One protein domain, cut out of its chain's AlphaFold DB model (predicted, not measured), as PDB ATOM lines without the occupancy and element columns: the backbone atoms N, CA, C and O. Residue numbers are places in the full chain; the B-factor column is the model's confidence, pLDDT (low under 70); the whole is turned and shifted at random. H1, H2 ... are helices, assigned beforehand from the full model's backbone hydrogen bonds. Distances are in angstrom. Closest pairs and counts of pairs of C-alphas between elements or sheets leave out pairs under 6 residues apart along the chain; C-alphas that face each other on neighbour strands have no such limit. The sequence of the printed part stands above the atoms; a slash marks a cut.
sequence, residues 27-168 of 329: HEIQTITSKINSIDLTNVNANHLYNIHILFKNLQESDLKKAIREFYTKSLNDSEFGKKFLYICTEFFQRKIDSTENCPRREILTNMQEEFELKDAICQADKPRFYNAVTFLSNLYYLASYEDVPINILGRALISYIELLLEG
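This is residues 27 to 168 of the 329 residues of an uncharacterized protein of Pediculus humanus subsp. corporis (UniProt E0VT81). The two longest helices, H3 and H7, meet in a V, with H4 in the middle packed on both and H5 packed on H3 and H4. The hairpin of H1 and H2 crosses H4 at one end of the domain; H6 and H8 pack on H7 toward the other. The printed part has 142 residues, of which 110 are in eight named helices, H1 to H8 in chain order, with no named strand; the class is all helix. The whole is compact, with a radius of gyration of the C-alphas of 14.9 A, and spans 43 by 33 by 30 A.

H3, residues 61 to 77, is 24.5 A long; H7, 127 to 143, 23.9 A. H4, 79 to 94, is 22.7 A, with a kink of 25 degrees near residue 88. H5 is 104 to 117, H6 119 to 125, and H8 152 to 166. H1, 27 to 37, begins at C-alpha 27 (64.340, 62.750, -179.269); H2 is 46 to 58. H8 ends at C-alpha 166 (59.338, 20.501, -172.415).

H4 is the hub, touching five helices. H3 touches H7 with residues 75 to 77 alone, at a steep tilt of 64 degrees; the closest C-alphas, of Leu 76 and Arg 129, are 5.1 A apart. H4 and H2 are about perpendicular at 78 degrees, the C-alphas of Leu 49 and Ile 88 closest at 6.3 A. H5, H7 and H8 form an up-and-down bundle, each running against the one before. Every O i to N i+4 pair is within hydrogen-bond range except in H4, 11 of 12, and H8, 9 of 11.

The C-alphas farthest apart, of Asn 58 and Glu 167, are 44.1 A apart. The printed part has no cut and no long link. Residues 96 to 101 and 148 have pLDDT under 70.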
ATOM      1  N   HIS A  27      63.253  62.685-178.297       88.50
ATOM      2  CA  HIS A  27      64.340  62.750-179.269       88.50
ATOM      3  C   HIS A  27      65.556  61.909-178.836       88.50
ATOM      4  O   HIS A  27      66.153  61.197-179.653       88.50
ATOM      5  N   GLU A  28      65.902  61.912-177.547       89.12
ATOM      6  CA  GLU A  28      66.980  61.078-177.004       89.12
ATOM      7  C   GLU A  28      66.676  59.578-177.123       89.12
ATOM      8  O   GLU A  28      67.513  58.814-177.612       89.12
ATOM      9  N   ILE A  29      65.457  59.145-176.783       92.25
ATOM     10  CA  ILE A  29      65.029  57.740-176.919       92.25
ATOM     11  C   ILE A  29      65.064  57.292-178.389       92.25
ATOM     12  O   ILE A  29      65.537  56.190-178.699       92.25
ATOM     13  N   GLN A  30      64.635  58.143-179.323       93.19
ATOM     14  CA  GLN A  30      64.727  57.864-180.762       93.19
ATOM     15  C   GLN A  30      66.181  57.777-181.246       93.19
ATOM     16  O   GLN A  30      66.527  56.905-182.052       93.19
ATOM     17  N   THR A  31      67.054  58.633-180.716       93.69
ATOM     18  CA  THR A  31      68.491  58.603-181.005       93.69
ATOM     19  C   THR A  31      69.118  57.293-180.531       93.69
ATOM     20  O   THR A  31      69.838  56.634-181.289       93.69
ATOM     21  N   ILE A  32      68.803  56.865-179.304       94.44
ATOM     22  CA  ILE A  32      69.250  55.582-178.751       94.44
ATOM     23  C   ILE A  32      68.728  54.424-179.605       94.44
ATOM     24  O   ILE A  32      69.504  53.551-179.992       94.44
ATOM     25  N   THR A  33      67.447  54.444-179.976       95.25
ATOM     26  CA  THR A  33      66.830  53.415-180.829       95.25
ATOM     27  C   THR A  33      67.566  53.275-182.158       95.25
ATOM     28  O   THR A  33      67.896  52.165-182.579       95.25
ATOM     29  N   SER A  34      67.872  54.399-182.807       94.69
ATOM     30  CA  SER A  34      68.577  54.427-184.090       94.69
ATOM     31  C   SER A  34      69.992  53.856-183.969       94.69
ATOM     32  O   SER A  34      70.411  53.055-184.804       94.69
ATOM     33  N   LYS A  35      70.704  54.189-182.884       94.38
ATOM     34  CA  LYS A  35      72.034  53.636-182.593       94.38
ATOM     35  C   LYS A  35      72.000  52.146-182.256       94.38
ATOM     36  O   LYS A  35      72.922  51.434-182.646       94.38
ATOM     37  N   ILE A  36      70.964  51.661-181.569       94.44
ATOM     38  CA  ILE A  36      70.780  50.223-181.328       94.44
ATOM     39  C   ILE A  36      70.553  49.507-182.662       94.44
ATOM     40  O   ILE A  36      71.212  48.508-182.930       94.44
ATOM     41  N   ASN A  37      69.684  50.033-183.528       94.25
ATOM     42  CA  ASN A  37      69.401  49.432-184.834       94.25
ATOM     43  C   ASN A  37      70.641  49.336-185.733       94.25
ATOM     44  O   ASN A  37      70.760  48.371-186.491       94.25
ATOM     45  N   SER A  38      71.563  50.297-185.620       93.06
ATOM     46  CA  SER A  38      72.804  50.338-186.396       93.06
ATOM     47  C   SER A  38      73.899  49.394-185.883       93.06
ATOM     48  O   SER A  38      74.988  49.383-186.453       93.06
ATOM     49  N   ILE A  39      73.668  48.638-184.801       90.12
ATOM     50  CA  ILE A  39      74.638  47.652-184.307       90.12
ATOM     51  C   ILE A  39      74.754  46.511-185.320       90.12
ATOM     52  O   ILE A  39      73.794  45.771-185.553       90.12
ATOM     53  N   ASP A  40      75.956  46.327-185.857       87.62
ATOM     54  CA  ASP A  40      76.329  45.127-186.596       87.62
ATOM     55  C   ASP A  40      76.715  44.012-185.615       87.62
ATOM     56  O   ASP A  40      77.733  44.075-184.926       87.62
ATOM     57  N   LEU A  41      75.885  42.970-185.549       82.75
ATOM     58  CA  LEU A  41      76.107  41.810-184.681       82.75
ATOM     59  C   LEU A  41      77.293  40.938-185.127       82.75
ATOM     60  O   LEU A  41      77.739  40.090-184.353       82.75
ATOM     61  N   THR A  42      77.786  41.106-186.358       82.25
ATOM     62  CA  THR A  42      78.945  40.369-186.882       82.25
ATOM     63  C   THR A  42      80.272  41.033-186.527       82.25
ATOM     64  O   THR A  42      81.275  40.337-186.378       82.25
ATOM     65  N   ASN A  43      80.263  42.353-186.322       81.69
ATOM     66  CA  ASN A  43      81.430  43.146-185.957       81.69
ATOM     67  C   ASN A  43      81.053  44.217-184.924       81.69
ATOM     68  O   ASN A  43      80.931  45.408-185.220       81.69
ATOM     69  N   VAL A  44      80.824  43.765-183.692       80.06
ATOM     70  CA  VAL A  44      80.381  44.636-182.603       80.06
ATOM     71  C   VAL A  44      81.514  45.579-182.191       80.06
ATOM     72  O   VAL A  44      82.545  45.149-181.686       80.06
ATOM     73  N   ASN A  45      81.301  46.883-182.372       84.12
ATOM     74  CA  ASN A  45      82.261  47.923-182.010       84.12
ATOM     75  C   ASN A  45      82.058  48.387-180.554       84.12
ATOM     76  O   ASN A  45      81.029  48.985-180.229       84.12
ATOM     77  N   ALA A  46      83.056  48.167-179.693       81.62
ATOM     78  CA  ALA A  46      83.015  48.544-178.277       81.62
ATOM     79  C   ALA A  46      82.778  50.051-178.048       81.62
ATOM     80  O   ALA A  46      82.001  50.421-177.168       81.62
ATOM     81  N   ASN A  47      83.356  50.930-178.880       83.94
ATOM     82  CA  ASN A  47      83.130  52.378-178.788       83.94
ATOM     83  C   ASN A  47      81.678  52.740-179.111       83.94
ATOM     84  O   ASN A  47      81.103  53.640-178.500       83.94
ATOM     85  N   HIS A  48      81.058  52.026-180.054       86.38
ATOM     86  CA  HIS A  48      79.648  52.236-180.381       86.38
ATOM     87  C   HIS A  48      78.737  51.828-179.218       86.38
ATOM     88  O   HIS A  48      77.842  52.593-178.855       86.38
ATOM     89  N   LEU A  49      79.007  50.684-178.575       86.06
ATOM     90  CA  LEU A  49      78.282  50.262-177.369       86.06
ATOM     91  C   LEU A  49      78.480  51.250-176.210       86.06
ATOM     92  O   LEU A  49      77.520  51.599-175.525       86.06
ATOM     93  N   TYR A  50      79.705  51.750-176.023       84.00
ATOM     94  CA  TYR A  50      80.016  52.736-174.991       84.00
ATOM     95  C   TYR A  50      79.275  54.062-175.201       84.00
ATOM     96  O   TYR A  50      78.714  54.617-174.258       84.00
ATOM     97  N   ASN A  51      79.196  54.540-176.444       86.94
ATOM     98  CA  ASN A  51      78.439  55.746-176.772       86.94
ATOM     99  C   ASN A  51      76.948  55.585-176.454       86.94
ATOM    100  O   ASN A  51      76.325  56.515-175.954       86.94
ATOM    101  N   ILE A  52      76.372  54.409-176.718       90.25
ATOM    102  CA  ILE A  52      74.984  54.113-176.338       90.25
ATOM    103  C   ILE A  52      74.841  54.110-174.813       90.25
ATOM    104  O   ILE A  52      73.913  54.715-174.287       90.25
ATOM    105  N   HIS A  53      75.782  53.492-174.095       85.56
ATOM    106  CA  HIS A  53      75.797  53.477-172.629       85.56
ATOM    107  C   HIS A  53      75.811  54.883-172.014       85.56
ATOM    108  O   HIS A  53      75.074  55.134-171.064       85.56
ATOM    109  N   ILE A  54      76.595  55.813-172.571       85.56
ATOM    110  CA  ILE A  54      76.606  57.218-172.129       85.56
ATOM    111  C   ILE A  54      75.227  57.862-172.307       85.56
ATOM    112  O   ILE A  54      74.759  58.542-171.401       85.56
ATOM    113  N   LEU A  55      74.551  57.621-173.434       89.94
ATOM    114  CA  LEU A  55      73.215  58.178-173.659       89.94
ATOM    115  C   LEU A  55      72.218  57.693-172.604       89.94
ATOM    116  O   LEU A  55      71.479  58.501-172.061       89.94
ATOM    117  N   PHE A  56      72.252  56.408-172.240       89.81
ATOM    118  CA  PHE A  56      71.412  55.891-171.153       89.81
ATOM    119  C   PHE A  56      71.741  56.503-169.789       89.81
ATOM    120  O   PHE A  56      70.835  56.683-168.982       89.81
ATOM    121  N   LYS A  57      73.014  56.819-169.521       84.31
ATOM    122  CA  LYS A  57      73.426  57.488-168.279       84.31
ATOM    123  C   LYS A  57      72.923  58.929-168.176       84.31
ATOM    124  O   LYS A  57      72.751  59.411-167.062       84.31
ATOM    125  N   ASN A  58      72.717  59.597-169.309       87.38
ATOM    126  CA  ASN A  58      72.272  60.989-169.351       87.38
ATOM    127  C   ASN A  58      70.746  61.137-169.249       87.38
ATOM    128  O   ASN A  58      70.267  62.241-168.998       87.38
ATOM    129  N   LEU A  59      69.993  60.042-169.402       89.38
ATOM    130  CA  LEU A  59      68.545  60.047-169.214       89.38
ATOM    131  C   LEU A  59      68.180  60.329-167.750       89.38
ATOM    132  O   LEU A  59      68.806  59.818-166.817       89.38
ATOM    133  N   GLN A  60      67.100  61.086-167.559       89.94
ATOM    134  CA  GLN A  60      66.438  61.212-166.260       89.94
ATOM    135  C   GLN A  60      65.794  59.879-165.853       89.94
ATOM    136  O   GLN A  60      65.486  59.052-166.711       89.94
ATOM    137  N   GLU A  61      65.542  59.666-164.557       89.38
ATOM    138  CA  GLU A  61      65.045  58.377-164.040       89.38
ATOM    139  C   GLU A  61      63.762  57.908-164.744       89.38
ATOM    140  O   GLU A  61      63.655  56.761-165.189       89.38
ATOM    141  N   SER A  62      62.794  58.817-164.895       90.56
ATOM    142  CA  SER A  62      61.517  58.536-165.554       90.56
ATOM    143  C   SER A  62      61.692  58.142-167.019       90.56
ATOM    144  O   SER A  62      61.016  57.228-167.501       90.56
ATOM    145  N   ASP A  63      62.614  58.802-167.716       92.19
ATOM    146  CA  ASP A  63      62.877  58.569-169.134       92.19
ATOM    147  C   ASP A  63      63.691  57.299-169.346       92.19
ATOM    148  O   ASP A  63      63.392  56.529-170.256       92.19
ATOM    149  N   LEU A  64      64.640  57.007-168.453       92.38
ATOM    150  CA  LEU A  64      65.368  55.744-168.417       92.38
ATOM    151  C   LEU A  64      64.402  54.570-168.241       92.38
ATOM    152  O   LEU A  64      64.439  53.619-169.023       92.38
ATOM    153  N   LYS A  65      63.505  54.646-167.251       93.38
ATOM    154  CA  LYS A  65      62.502  53.605-167.000       93.38
ATOM    155  C   LYS A  65      61.597  53.394-168.213       93.38
ATOM    156  O   LYS A  65      61.357  52.256-168.620       93.38
ATOM    157  N   LYS A  66      61.125  54.487-168.823       94.19
ATOM    158  CA  LYS A  66      60.311  54.443-170.043       94.19
ATOM    159  C   LYS A  66      61.075  53.807-171.209       94.19
ATOM    160  O   LYS A  66      60.548  52.892-171.837       94.19
ATOM    161  N   ALA A  67      62.307  54.245-171.457       95.25
ATOM    162  CA  ALA A  67      63.155  53.750-172.536       95.25
ATOM    163  C   ALA A  67      63.444  52.254-172.384       95.25
ATOM    164  O   ALA A  67      63.239  51.483-173.317       95.25
ATOM    165  N   ILE A  68      63.862  51.814-171.192       96.06
ATOM    166  CA  ILE A  68      64.153  50.400-170.926       96.06
ATOM    167  C   ILE A  68      62.903  49.540-171.102       96.06
ATOM    168  O   ILE A  68      62.990  48.489-171.734       96.06
ATOM    169  N   ARG A  69      61.738  49.989-170.619       96.56
ATOM    170  CA  ARG A  69      60.474  49.268-170.817       96.56
ATOM    171  C   ARG A  69      60.103  49.148-172.292       96.56
ATOM    172  O   ARG A  69      59.708  48.070-172.740       96.56
ATOM    173  N   GLU A  70      60.238  50.230-173.054       96.44
ATOM    174  CA  GLU A  70      59.955  50.241-174.491       96.44
ATOM    175  C   GLU A  70      60.904  49.307-175.251       96.44
ATOM    176  O   GLU A  70      60.460  48.469-176.037       96.44
ATOM    177  N   PHE A  71      62.206  49.381-174.970       97.56
ATOM    178  CA  PHE A  71      63.212  48.552-175.630       97.56
ATOM    179  C   PHE A  71      63.101  47.086-175.240       97.56
ATOM    180  O   PHE A  71      63.233  46.218-176.102       97.56
ATOM    181  N   TYR A  72      62.801  46.794-173.976       97.62
ATOM    182  CA  TYR A  72      62.528  45.432-173.548       97.62
ATOM    183  C   TYR A  72      61.278  44.890-174.246       97.62
ATOM    184  O   TYR A  72      61.357  43.861-174.907       97.62
ATOM    185  N   THR A  73      60.164  45.623-174.244       97.25
ATOM    186  CA  THR A  73      58.942  45.211-174.961       97.25
ATOM    187  C   THR A  73      59.219  44.977-176.449       97.25
ATOM    188  O   THR A  73      58.820  43.960-177.015       97.25
ATOM    189  N   LYS A  74      59.973  45.876-177.091       97.44
ATOM    190  CA  LYS A  74      60.385  45.723-178.488       97.44
ATOM    191  C   LYS A  74      61.265  44.492-178.700       97.44
ATOM    192  O   LYS A  74      61.075  43.793-179.687       97.44
ATOM    193  N   SER A  75      62.172  44.181-177.773       97.50
ATOM    194  CA  SER A  75      63.032  42.989-177.839       97.50
ATOM    195  C   SER A  75      62.258  41.673-177.834       97.50
ATOM    196  O   SER A  75      62.729  40.681-178.389       97.50
ATOM    197  N   LEU A  76      61.068  41.670-177.231       97.12
ATOM    198  CA  LEU A  76      60.203  40.500-177.189       97.12
ATOM    199  C   LEU A  76      59.370  40.338-178.467       97.12
ATOM    200  O   LEU A  76      58.995  39.220-178.808       97.12
ATOM    201  N   ASN A  77      59.138  41.424-179.204       96.75
ATOM    202  CA  ASN A  77      58.383  41.419-180.461       96.75
ATOM    203  C   ASN A  77      59.287  41.343-181.704       96.75
ATOM    204  O   ASN A  77      58.859  40.881-182.759       96.75
ATOM    205  N   ASP A  78      60.543  41.771-181.587       96.81
ATOM    206  CA  ASP A  78      61.543  41.779-182.652       96.81
ATOM    207  C   ASP A  78      62.822  41.086-182.164       96.81
ATOM    208  O   ASP A  78      63.620  41.635-181.399       96.81
ATOM    209  N   SER A  79      63.028  39.858-182.648       92.50
ATOM    210  CA  SER A  79      64.171  39.029-182.252       92.50
ATOM    211  C   SER A  79      65.529  39.599-182.683       92.50
ATOM    212  O   SER A  79      66.550  39.282-182.067       92.50
ATOM    213  N   GLU A  80      65.586  40.412-183.744       92.69
ATOM    214  CA  GLU A  80      66.829  41.035-184.197       92.69
ATOM    215  C   GLU A  80      67.170  42.224-183.304       92.69
ATOM    216  O   GLU A  80      68.287  42.302-182.780       92.69
ATOM    217  N   PHE A  81      66.188  43.096-183.058       95.75
ATOM    218  CA  PHE A  81      66.330  44.175-182.087       95.75
ATOM    219  C   PHE A  81      66.706  43.623-180.712       95.75
ATOM    220  O   PHE A  81      67.624  44.135-180.074       95.75
ATOM    221  N   GLY A  82      66.069  42.533-180.277       95.19
ATOM    222  CA  GLY A  82      66.348  41.930-178.981       95.19
ATOM    223  C   GLY A  82      67.779  41.429-178.829       95.19
ATOM    224  O   GLY A  82      68.379  41.622-177.773       95.19
ATOM    225  N   LYS A  83      68.386  40.889-179.894       91.44
ATOM    226  CA  LYS A  83      69.820  40.557-179.889       91.44
ATOM    227  C   LYS A  83      70.675  41.811-179.721       91.44
ATOM    228  O   LYS A  83      71.572  41.804-178.887       91.44
ATOM    229  N   LYS A  84      70.400  42.883-180.471       93.12
ATOM    230  CA  LYS A  84      71.163  44.146-180.406       93.12
ATOM    231  C   LYS A  84      71.039  44.812-179.031       93.12
ATOM    232  O   LYS A  84      72.048  45.170-178.429       93.12
ATOM    233  N   PHE A  85      69.824  44.902-178.493       95.00
ATOM    234  CA  PHE A  85      69.573  45.460-177.164       95.00
ATOM    235  C   PHE A  85      70.228  44.633-176.054       95.00
ATOM    236  O   PHE A  85      70.785  45.191-175.109       95.00
ATOM    237  N   LEU A  86      70.255  43.306-176.189       92.69
ATOM    238  CA  LEU A  86      70.939  42.441-175.238       92.69
ATOM    239  C   LEU A  86      72.441  42.754-175.122       92.69
ATOM    240  O   LEU A  86      72.977  42.717-174.017       92.69
ATOM    241  N   TYR A  87      73.128  43.083-176.222       88.81
ATOM    242  CA  TYR A  87      74.540  43.487-176.156       88.81
ATOM    243  C   TYR A  87      74.740  44.715-175.271       88.81
ATOM    244  O   TYR A  87      75.646  44.735-174.440       88.81
ATOM    245  N   ILE A  88      73.849  45.695-175.394       90.56
ATOM    246  CA  ILE A  88      73.846  46.881-174.538       90.56
ATOM    247  C   ILE A  88      73.574  46.495-173.084       90.56
ATOM    248  O   ILE A  88      74.294  46.926-172.188       90.56
ATOM    249  N   CYS A  89      72.613  45.599-172.848       90.62
ATOM    250  CA  CYS A  89      72.348  45.086-171.509       90.62
ATOM    251  C   CYS A  89      73.605  44.455-170.897       90.62
ATOM    252  O   CYS A  89      73.939  44.766-169.760       90.62
ATOM    253  N   THR A  90      74.347  43.628-171.641       86.62
ATOM    254  CA  THR A  90      75.557  42.983-171.105       86.62
ATOM    255  C   THR A  90      76.599  43.990-170.611       86.62
ATOM    256  O   THR A  90      77.177  43.764-169.549       86.62
ATOM    257  N   GLU A  91      76.752  45.136-171.283       85.12
ATOM    258  CA  GLU A  91      77.624  46.227-170.819       85.12
ATOM    259  C   GLU A  91      77.151  46.815-169.481       85.12
ATOM    260  O   GLU A  91      77.962  47.064-168.586       85.12
ATOM    261  N   PHE A  92      75.837  46.986-169.296       86.81
ATOM    262  CA  PHE A  92      75.268  47.467-168.030       86.81
ATOM    263  C   PHE A  92      75.498  46.502-166.862       86.81
ATOM    264  O   PHE A  92      75.603  46.924-165.708       86.81
ATOM    265  N   PHE A  93      75.555  45.196-167.122       84.88
ATOM    266  CA  PHE A  93      75.804  44.201-166.079       84.88
ATOM    267  C   PHE A  93      77.285  44.082-165.706       84.88
ATOM    268  O   PHE A  93      77.584  43.866-164.533       84.88
ATOM    269  N   GLN A  94      78.190  44.281-166.664       78.38
ATOM    270  CA  GLN A  94      79.631  44.112-166.461       78.38
ATOM    271  C   GLN A  94      80.310  45.341-165.853       78.38
ATOM    272  O   GLN A  94      81.247  45.211-165.067       78.38
ATOM    273  N   ARG A  95      79.850  46.549-166.192       74.62
ATOM    274  CA  ARG A  95      80.432  47.776-165.640       74.62
ATOM    275  C   ARG A  95      80.022  47.930-164.174       74.62
ATOM    276  O   ARG A  95      78.859  47.720-163.820       74.62
ATOM    277  N   LYS A  96      80.966  48.333-163.317       64.38
ATOM    278  CA  LYS A  96      80.635  48.866-161.989       64.38
ATOM    279  C   LYS A  96      79.840  50.146-162.223       64.38
ATOM    280  O   LYS A  96      80.378  51.147-162.683       64.38
ATOM    281  N   ILE A  97      78.527  50.056-162.050       59.72
ATOM    282  CA  ILE A  97      77.653  51.221-162.082       59.72
ATOM    283  C   ILE A  97      77.674  51.752-160.655       59.72
ATOM    284  O   ILE A  97      77.305  51.021-159.734       59.72
ATOM    285  N   ASP A  98      78.174  52.976-160.489       53.50
ATOM    286  CA  ASP A  98      78.070  53.720-159.236       53.50
ATOM    287  C   ASP A  98      76.616  53.681-158.768       53.50
ATOM    288  O   ASP A  98      75.705  53.722-159.592       53.50
ATOM    289  N   SER A  99      76.398  53.532-157.465       51.75
ATOM    290  CA  SER A  99      75.116  53.219-156.822       51.75
ATOM    291  C   SER A  99      74.048  54.325-156.917       51.75
ATOM    292  O   SER A  99      73.353  54.597-155.940       51.75
ATOM    293  N   THR A 100      73.932  55.004-158.052       56.91
ATOM    294  CA  THR A 100      72.985  56.086-158.288       56.91
ATOM    295  C   THR A 100      71.590  55.541-158.592       56.91
ATOM    296  O   THR A 100      71.410  54.417-159.071       56.91
ATOM    297  N   GLU A 101      70.583  56.363-158.301       61.00
ATOM    298  CA  GLU A 101      69.157  56.069-158.489       61.00
ATOM    299  C   GLU A 101      68.805  55.715-159.953       61.00
ATOM    300  O   GLU A 101      67.864  54.960-160.184       61.00
ATOM    301  N   ASN A 102      69.636  56.113-160.926       74.56
ATOM    302  CA  ASN A 102      69.498  55.802-162.354       74.56
ATOM    303  C   ASN A 102      70.315  54.568-162.762       74.56
ATOM    304  O   ASN A 102      71.369  54.676-163.394       74.56
ATOM    305  N   CYS A 103      69.820  53.375-162.423       85.06
ATOM    306  CA  CYS A 103      70.497  52.112-162.724       85.06
ATOM    307  C   CYS A 103      69.766  51.310-163.825       85.06
ATOM    308  O   CYS A 103      68.808  50.594-163.519       85.06
ATOM    309  N   PRO A 104      70.240  51.324-165.094       89.12
ATOM    310  CA  PRO A 104      69.628  50.565-166.193       89.12
ATOM    311  C   PRO A 104      69.477  49.071-165.890       89.12
ATOM    312  O   PRO A 104      68.500  48.438-166.284       89.12
ATOM    313  N   ARG A 105      70.427  48.501-165.135       88.88
ATOM    314  CA  ARG A 105      70.400  47.101-164.698       88.88
ATOM    315  C   ARG A 105      69.150  46.780-163.879       88.88
ATOM    316  O   ARG A 105      68.530  45.744-164.107       88.88
ATOM    317  N   ARG A 106      68.793  47.657-162.934       90.00
ATOM    318  CA  ARG A 106      67.613  47.496-162.076       90.00
ATOM    319  C   ARG A 106      66.341  47.500-162.916       90.00
ATOM    320  O   ARG A 106      65.507  46.613-162.754       90.00
ATOM    321  N   GLU A 107      66.231  48.438-163.850       92.88
ATOM    322  CA  GLU A 107      65.060  48.539-164.723       92.88
ATOM    323  C   GLU A 107      64.945  47.331-165.668       92.88
ATOM    324  O   GLU A 107      63.850  46.801-165.846       92.88
ATOM    325  N   ILE A 108      66.058  46.817-166.207       93.88
ATOM    326  CA  ILE A 108      66.052  45.590-167.028       93.88
ATOM    327  C   ILE A 108      65.555  44.395-166.214       93.88
ATOM    328  O   ILE A 108      64.665  43.677-166.663       93.88
ATOM    329  N   LEU A 109      66.102  44.190-165.012       93.06
ATOM    330  CA  LEU A 109      65.686  43.089-164.140       93.06
ATOM    331  C   LEU A 109      64.214  43.207-163.731       93.06
ATOM    332  O   LEU A 109      63.527  42.193-163.686       93.06
ATOM    333  N   THR A 110      63.729  44.427-163.489       95.00
ATOM    334  CA  THR A 110      62.321  44.688-163.148       95.00
ATOM    335  C   THR A 110      61.398  44.263-164.287       95.00
ATOM    336  O   THR A 110      60.496  43.461-164.074       95.00
ATOM    337  N   ASN A 111      61.674  44.701-165.519       96.25
ATOM    338  CA  ASN A 111      60.864  44.320-166.680       96.25
ATOM    339  C   ASN A 111      60.918  42.805-166.958       96.25
ATOM    340  O   ASN A 111      59.909  42.197-167.301       96.25
ATOM    341  N   MET A 112      62.084  42.173-166.779       95.88
ATOM    342  CA  MET A 112      62.215  40.718-166.916       95.88
ATOM    343  C   MET A 112      61.439  39.948-165.845       95.88
ATOM    344  O   MET A 112      60.915  38.875-166.130       95.88
ATOM    345  N   GLN A 113      61.382  40.472-164.620       96.44
ATOM    346  CA  GLN A 113      60.620  39.874-163.528       96.44
ATOM    347  C   GLN A 113      59.112  39.973-163.792       96.44
ATOM    348  O   GLN A 113      58.422  38.965-163.671       96.44
ATOM    349  N   GLU A 114      58.621  41.139-164.223       96.62
ATOM    350  CA  GLU A 114      57.218  41.326-164.622       96.62
ATOM    351  C   GLU A 114      56.820  40.345-165.742       96.62
ATOM    352  O   GLU A 114      55.778  39.693-165.677       96.62
ATOM    353  N   GLU A 115      57.684  40.169-166.747       96.06
ATOM    354  CA  GLU A 115      57.461  39.210-167.836       96.06
ATOM    355  C   GLU A 115      57.476  37.751-167.344       96.06
ATOM    356  O   GLU A 115      56.692  36.917-167.805       96.06
ATOM    357  N   PHE A 116      58.354  37.429-166.390       97.19
ATOM    358  CA  PHE A 116      58.464  36.094-165.802       97.19
ATOM    359  C   PHE A 116      57.234  35.710-164.975       97.19
ATOM    360  O   PHE A 116      56.787  34.562-165.030       97.19
ATOM    361  N   GLU A 117      56.661  36.652-164.232       97.75
ATOM    362  CA  GLU A 117      55.442  36.427-163.447       97.75
ATOM    363  C   GLU A 117      54.247  36.061-164.333       97.75
ATOM    364  O   GLU A 117      53.385  35.284-163.924       97.75
ATOM    365  N   LEU A 118      54.245  36.534-165.581       97.19
ATOM    366  CA  LEU A 118      53.206  36.262-166.572       97.19
ATOM    367  C   LEU A 118      53.554  35.115-167.538       97.19
ATOM    368  O   LEU A 118      52.778  34.835-168.454       97.19
ATOM    369  N   LYS A 119      54.687  34.423-167.350       96.56
ATOM    370  CA  LYS A 119      55.233  33.446-168.316       96.56
ATOM    371  C   LYS A 119      54.236  32.376-168.769       96.56
ATOM    372  O   LYS A 119      54.258  32.006-169.936       96.56
ATOM    373  N   ASP A 120      53.379  31.885-167.873       96.69
ATOM    374  CA  ASP A 120      52.439  30.796-168.159       96.69
ATOM    375  C   ASP A 120      51.317  31.280-169.089       96.69
ATOM    376  O   ASP A 120      51.016  30.639-170.097       96.69
ATOM    377  N   ALA A 121      50.775  32.472-168.816       97.19
ATOM    378  CA  ALA A 121      49.786  33.124-169.672       97.19
ATOM    379  C   ALA A 121      50.380  33.480-171.044       97.19
ATOM    380  O   ALA A 121      49.752  33.249-172.076       97.19
ATOM    381  N   ILE A 122      51.616  33.988-171.072       96.06
ATOM    382  CA  ILE A 122      52.307  34.360-172.315       96.06
ATOM    383  C   ILE A 122      52.642  33.116-173.145       96.06
ATOM    384  O   ILE A 122      52.434  33.121-174.353       96.06
ATOM    385  N   CYS A 123      53.071  32.021-172.511       95.88
ATOM    386  CA  CYS A 123      53.314  30.740-173.179       95.88
ATOM    387  C   CYS A 123      52.070  30.227-173.921       95.88
ATOM    388  O   CYS A 123      52.193  29.612-174.980       95.88
ATOM    389  N   GLN A 124      50.876  30.483-173.385       94.44
ATOM    390  CA  GLN A 124      49.615  30.062-173.993       94.44
ATOM    391  C   GLN A 124      49.103  31.049-175.051       94.44
ATOM    392  O   GLN A 124      48.571  30.618-176.071       94.44
ATOM    393  N   ALA A 125      49.261  32.355-174.821       96.50
ATOM    394  CA  ALA A 125      48.668  33.395-175.660       96.50
ATOM    395  C   ALA A 125      49.573  33.873-176.809       96.50
ATOM    396  O   ALA A 125      49.070  34.227-177.873       96.50
ATOM    397  N   ASP A 126      50.894  33.902-176.608       96.50
ATOM    398  CA  ASP A 126      51.855  34.527-177.524       96.50
ATOM    399  C   ASP A 126      53.195  33.768-177.531       96.50
ATOM    400  O   ASP A 126      54.176  34.119-176.863       96.50
ATOM    401  N   LYS A 127      53.232  32.682-178.313       94.94
ATOM    402  CA  LYS A 127      54.416  31.821-178.459       94.94
ATOM    403  C   LYS A 127      55.660  32.570-178.963       94.94
ATOM    404  O   LYS A 127      56.721  32.377-178.369       94.94
ATOM    405  N   PRO A 128      55.597  33.426-180.006       95.62
ATOM    406  CA  PRO A 128      56.762  34.197-180.440       95.62
ATOM    407  C   PRO A 128      57.364  35.062-179.328       95.62
ATOM    408  O   PRO A 128      58.579  35.011-179.110       95.62
ATOM    409  N   ARG A 129      56.528  35.799-178.586       96.62
ATOM    410  CA  ARG A 129      56.975  36.612-177.448       96.62
ATOM    411  C   ARG A 129      57.609  35.751-176.363       96.62
ATOM    412  O   ARG A 129      58.699  36.071-175.889       96.62
ATOM    413  N   PHE A 130      56.986  34.616-176.038       97.00
ATOM    414  CA  PHE A 130      57.529  33.644-175.092       97.00
ATOM    415  C   PHE A 130      58.925  33.152-175.512       97.00
ATOM    416  O   PHE A 130      59.869  33.209-174.724       97.00
ATOM    417  N   TYR A 131      59.109  32.739-176.770       96.06
ATOM    418  CA  TYR A 131      60.405  32.262-177.276       96.06
ATOM    419  C   TYR A 131      61.484  33.344-177.229       96.06
ATOM    420  O   TYR A 131      62.644  33.057-176.901       96.06
ATOM    421  N   ASN A 132      61.113  34.589-177.532       96.62
ATOM    422  CA  ASN A 132      62.017  35.726-177.435       96.62
ATOM    423  C   ASN A 132      62.384  36.025-175.977       96.62
ATOM    424  O   ASN A 132      63.564  36.242-175.708       96.62
ATOM    425  N   ALA A 133      61.447  35.924-175.028       96.94
ATOM    426  CA  ALA A 133      61.726  36.069-173.597       96.94
ATOM    427  C   ALA A 133      62.720  35.006-173.096       96.94
ATOM    428  O   ALA A 133      63.736  35.347-172.481       96.94
ATOM    429  N   VAL A 134      62.506  33.727-173.443       96.25
ATOM    430  CA  VAL A 134      63.447  32.638-173.118       96.25
ATOM    431  C   VAL A 134      64.822  32.901-173.731       96.25
ATOM    432  O   VAL A 134      65.857  32.755-173.074       96.25
ATOM    433  N   THR A 135      64.859  33.312-174.998       94.25
ATOM    434  CA  THR A 135      66.109  33.598-175.714       94.25
ATOM    435  C   THR A 135      66.848  34.792-175.112       94.25
ATOM    436  O   THR A 135      68.071  34.746-174.970       94.25
ATOM    437  N   PHE A 136      66.131  35.841-174.717       95.12
ATOM    438  CA  PHE A 136      66.707  37.023-174.091       95.12
ATOM    439  C   PHE A 136      67.304  36.680-172.723       95.12
ATOM    440  O   PHE A 136      68.495  36.905-172.509       95.12
ATOM    441  N   LEU A 137      66.522  36.055-171.833       94.88
ATOM    442  CA  LEU A 137      66.965  35.652-170.495       94.88
ATOM    443  C   LEU A 137      68.163  34.699-170.551       94.88
ATOM    444  O   LEU A 137      69.149  34.896-169.844       94.88
ATOM    445  N   SER A 138      68.094  33.675-171.402       92.56
ATOM    446  CA  SER A 138      69.168  32.685-171.541       92.56
ATOM    447  C   SER A 138      70.468  33.290-172.060       92.56
ATOM    448  O   SER A 138      71.544  32.975-171.552       92.56
ATOM    449  N   ASN A 139      70.391  34.169-173.062       90.19
ATOM    450  CA  ASN A 139      71.572  34.842-173.574       90.19
ATOM    451  C   ASN A 139      72.113  35.852-172.556       90.19
ATOM    452  O   ASN A 139      73.329  35.959-172.430       90.19
ATOM    453  N   LEU A 140      71.248  36.555-171.814       91.69
ATOM    454  CA  LEU A 140      71.687  37.448-170.744       91.69
ATOM    455  C   LEU A 140      72.424  36.663-169.662       91.69
ATOM    456  O   LEU A 140      73.544  37.019-169.335       91.69
ATOM    457  N   TYR A 141      71.856  35.560-169.177       90.62
ATOM    458  CA  TYR A 141      72.509  34.695-168.193       90.62
ATOM    459  C   TYR A 141      73.865  34.158-168.685       90.62
ATOM    460  O   TYR A 141      74.815  34.079-167.914       90.62
ATOM    461  N   TYR A 142      73.971  33.807-169.970       86.75
ATOM    462  CA  TYR A 142      75.207  33.272-170.545       86.75
ATOM    463  C   TYR A 142      76.294  34.335-170.794       86.75
ATOM    464  O   TYR A 142      77.485  34.031-170.679       86.75
ATOM    465  N   LEU A 143      75.898  35.551-171.188       85.19
ATOM    466  CA  LEU A 143      76.815  36.622-171.603       85.19
ATOM    467  C   LEU A 143      77.115  37.636-170.495       85.19
ATOM    468  O   LEU A 143      78.195  38.222-170.505       85.19
ATOM    469  N   ALA A 144      76.168  37.889-169.596       84.31
ATOM    470  CA  ALA A 144      76.338  38.816-168.490       84.31
ATOM    471  C   ALA A 144      76.951  38.095-167.290       84.31
ATOM    472  O   ALA A 144      76.471  37.056-166.837       84.31
ATOM    473  N   SER A 145      77.991  38.703-166.747       77.88
ATOM    474  CA  SER A 145      78.586  38.347-165.470       77.88
ATOM    475  C   SER A 145      78.626  39.591-164.599       77.88
ATOM    476  O   SER A 145      78.703  40.715-165.097       77.88
ATOM    477  N   TYR A 146      78.560  39.380-163.293       71.75
ATOM    478  CA  TYR A 146      78.874  40.397-162.308       71.75
ATOM    479  C   TYR A 146      80.165  39.968-161.621       71.75
ATOM    480  O   TYR A 146      80.194  38.900-161.014       71.75
ATOM    481  N   GLU A 147      81.234  40.754-161.778       70.56
ATOM    482  CA  GLU A 147      82.566  40.423-161.239       70.56
ATOM    483  C   GLU A 147      83.025  39.007-161.644       70.56
ATOM    484  O   GLU A 147      83.455  38.210-160.819       70.56
ATOM    485  N   ASP A 148      82.860  38.673-162.931       69.75
ATOM    486  CA  ASP A 148      83.160  37.357-163.524       69.75
ATOM    487  C   ASP A 148      82.319  36.175-163.007       69.75
ATOM    488  O   ASP A 148      82.497  35.038-163.452       69.75
ATOM    489  N   VAL A 149      81.328  36.435-162.151       78.62
ATOM    490  CA  VAL A 149      80.395  35.425-161.647       78.62
ATOM    491  C   VAL A 149      79.065  35.487-162.413       78.62
ATOM    492  O   VAL A 149      78.510  36.573-162.614       78.62
ATOM    493  N   PRO A 150      78.503  34.340-162.846       79.31
ATOM    494  CA  PRO A 150      77.162  34.289-163.418       79.31
ATOM    495  C   PRO A 150      76.095  34.808-162.450       79.31
ATOM    496  O   PRO A 150      76.134  34.565-161.242       79.31
ATOM    497  N   ILE A 151      75.076  35.473-162.991       83.81
ATOM    498  CA  ILE A 151      73.980  36.038-162.200       83.81
ATOM    499  C   ILE A 151      73.007  34.913-161.819       83.81
ATOM    500  O   ILE A 151      72.003  34.662-162.486       83.81
ATOM    501  N   ASN A 152      73.324  34.200-160.737       83.31
ATOM    502  CA  ASN A 152      72.684  32.935-160.358       83.31
ATOM    503  C   ASN A 152      71.152  32.985-160.234       83.31
ATOM    504  O   ASN A 152      70.496  31.972-160.502       83.31
ATOM    505  N   ILE A 153      70.583  34.134-159.850       84.62
ATOM    506  CA  ILE A 153      69.130  34.302-159.701       84.62
ATOM    507  C   ILE A 153      68.388  34.125-161.035       84.62
ATOM    508  O   ILE A 153      67.364  33.444-161.073       84.62
ATOM    509  N   LEU A 154      68.965  34.603-162.145       89.62
ATOM    510  CA  LEU A 154      68.410  34.429-163.494       89.62
ATOM    511  C   LEU A 154      68.355  32.954-163.899       89.62
ATOM    512  O   LEU A 154      67.457  32.517-164.614       89.62
ATOM    513  N   GLY A 155      69.295  32.165-163.384       88.81
ATOM    514  CA  GLY A 155      69.376  30.744-163.651       88.81
ATOM    515  C   GLY A 155      68.165  29.949-163.154       88.81
ATOM    516  O   GLY A 155      67.829  28.942-163.764       88.81
ATOM    517  N   ARG A 156      67.505  30.367-162.064       90.56
ATOM    518  CA  ARG A 156      66.285  29.692-161.577       90.56
ATOM    519  C   ARG A 156      65.093  29.980-162.487       90.56
ATOM    520  O   ARG A 156      64.418  29.045-162.900       90.56
ATOM    521  N   ALA A 157      64.895  31.248-162.847       93.38
ATOM    522  CA  ALA A 157      63.845  31.654-163.780       93.38
ATOM    523  C   ALA A 157      63.986  30.938-165.132       93.38
ATOM    524  O   ALA A 157      63.010  30.451-165.700       93.38
ATOM    525  N   LEU A 158      65.224  30.801-165.612       92.88
ATOM    526  CA  LEU A 158      65.522  30.121-166.864       92.88
ATOM    527  C   LEU A 158      65.116  28.645-166.836       92.88
ATOM    528  O   LEU A 158      64.506  28.168-167.784       92.88
ATOM    529  N   ILE A 159      65.384  27.939-165.737       93.50
ATOM    530  CA  ILE A 159      64.954  26.547-165.560       93.50
ATOM    531  C   ILE A 159      63.429  26.422-165.646       93.50
ATOM    532  O   ILE A 159      62.943  25.570-166.386       93.50
ATOM    533  N   SER A 160      62.677  27.313-164.993       94.06
ATOM    534  CA  SER A 160      61.210  27.316-165.076       94.06
ATOM    535  C   SER A 160      60.693  27.568-166.496       94.06
ATOM    536  O   SER A 160      59.742  26.923-166.921       94.06
ATOM    537  N   TYR A 161      61.332  28.455-167.262       95.44
ATOM    538  CA  TYR A 161      60.999  28.632-168.679       95.44
ATOM    539  C   TYR A 161      61.267  27.371-169.511       95.44
ATOM    540  O   TYR A 161      60.451  27.015-170.359       95.44
ATOM    541  N   ILE A 162      62.394  26.687-169.281       94.25
ATOM    542  CA  ILE A 162      62.712  25.444-169.997       94.25
ATOM    543  C   ILE A 162      61.712  24.336-169.659       94.25
ATOM    544  O   ILE A 162      61.339  23.575-170.547       94.25
ATOM    545  N   GLU A 163      61.252  24.253-168.411       94.12
ATOM    546  CA  GLU A 163      60.224  23.286-168.010       94.12
ATOM    547  C   GLU A 163      58.936  23.447-168.823       94.12
ATOM    548  O   GLU A 163      58.410  22.453-169.313       94.12
ATOM    549  N   LEU A 164      58.492  24.681-169.071       94.62
ATOM    550  CA  LEU A 164      57.320  24.948-169.912       94.62
ATOM    551  C   LEU A 164      57.538  24.555-171.381       94.62
ATOM    552  O   LEU A 164      56.617  24.079-172.038       94.62
ATOM    553  N   LEU A 165      58.761  24.701-171.901       94.75
ATOM    554  CA  LEU A 165      59.094  24.271-173.266       94.75
ATOM    555  C   LEU A 165      59.104  22.743-173.423       94.75
ATOM    556  O   LEU A 165      58.903  22.251-174.533       94.75
ATOM    557  N   LEU A 166      59.341  21.973-172.350       92.00
ATOM    558  CA  LEU A 166      59.338  20.501-172.415       92.00
ATOM    559  C   LEU A 166      57.961  19.947-172.775       92.00
ATOM    560  O   LEU A 166      57.846  18.856-173.343       92.00
ATOM    561  N   GLU A 167      56.910  20.692-172.453       83.25
ATOM    562  CA  GLU A 167      55.534  20.345-172.788       83.25
ATOM    563  C   GLU A 167      55.200  20.620-174.262       83.25
ATOM    564  O   GLU A 167      54.237  20.058-174.783       83.25
ATOM    565  N   GLY A 168      56.070  21.357-174.946       83.88
ATOM    566  CA  GLY A 168      55.830  22.009-176.218       83.88
ATOM    567  C   GLY A 168      56.029  21.223-177.517       83.88
ATOM    568  O   GLY A 168      56.194  19.998-177.535       83.88
TER     569      GLY A 168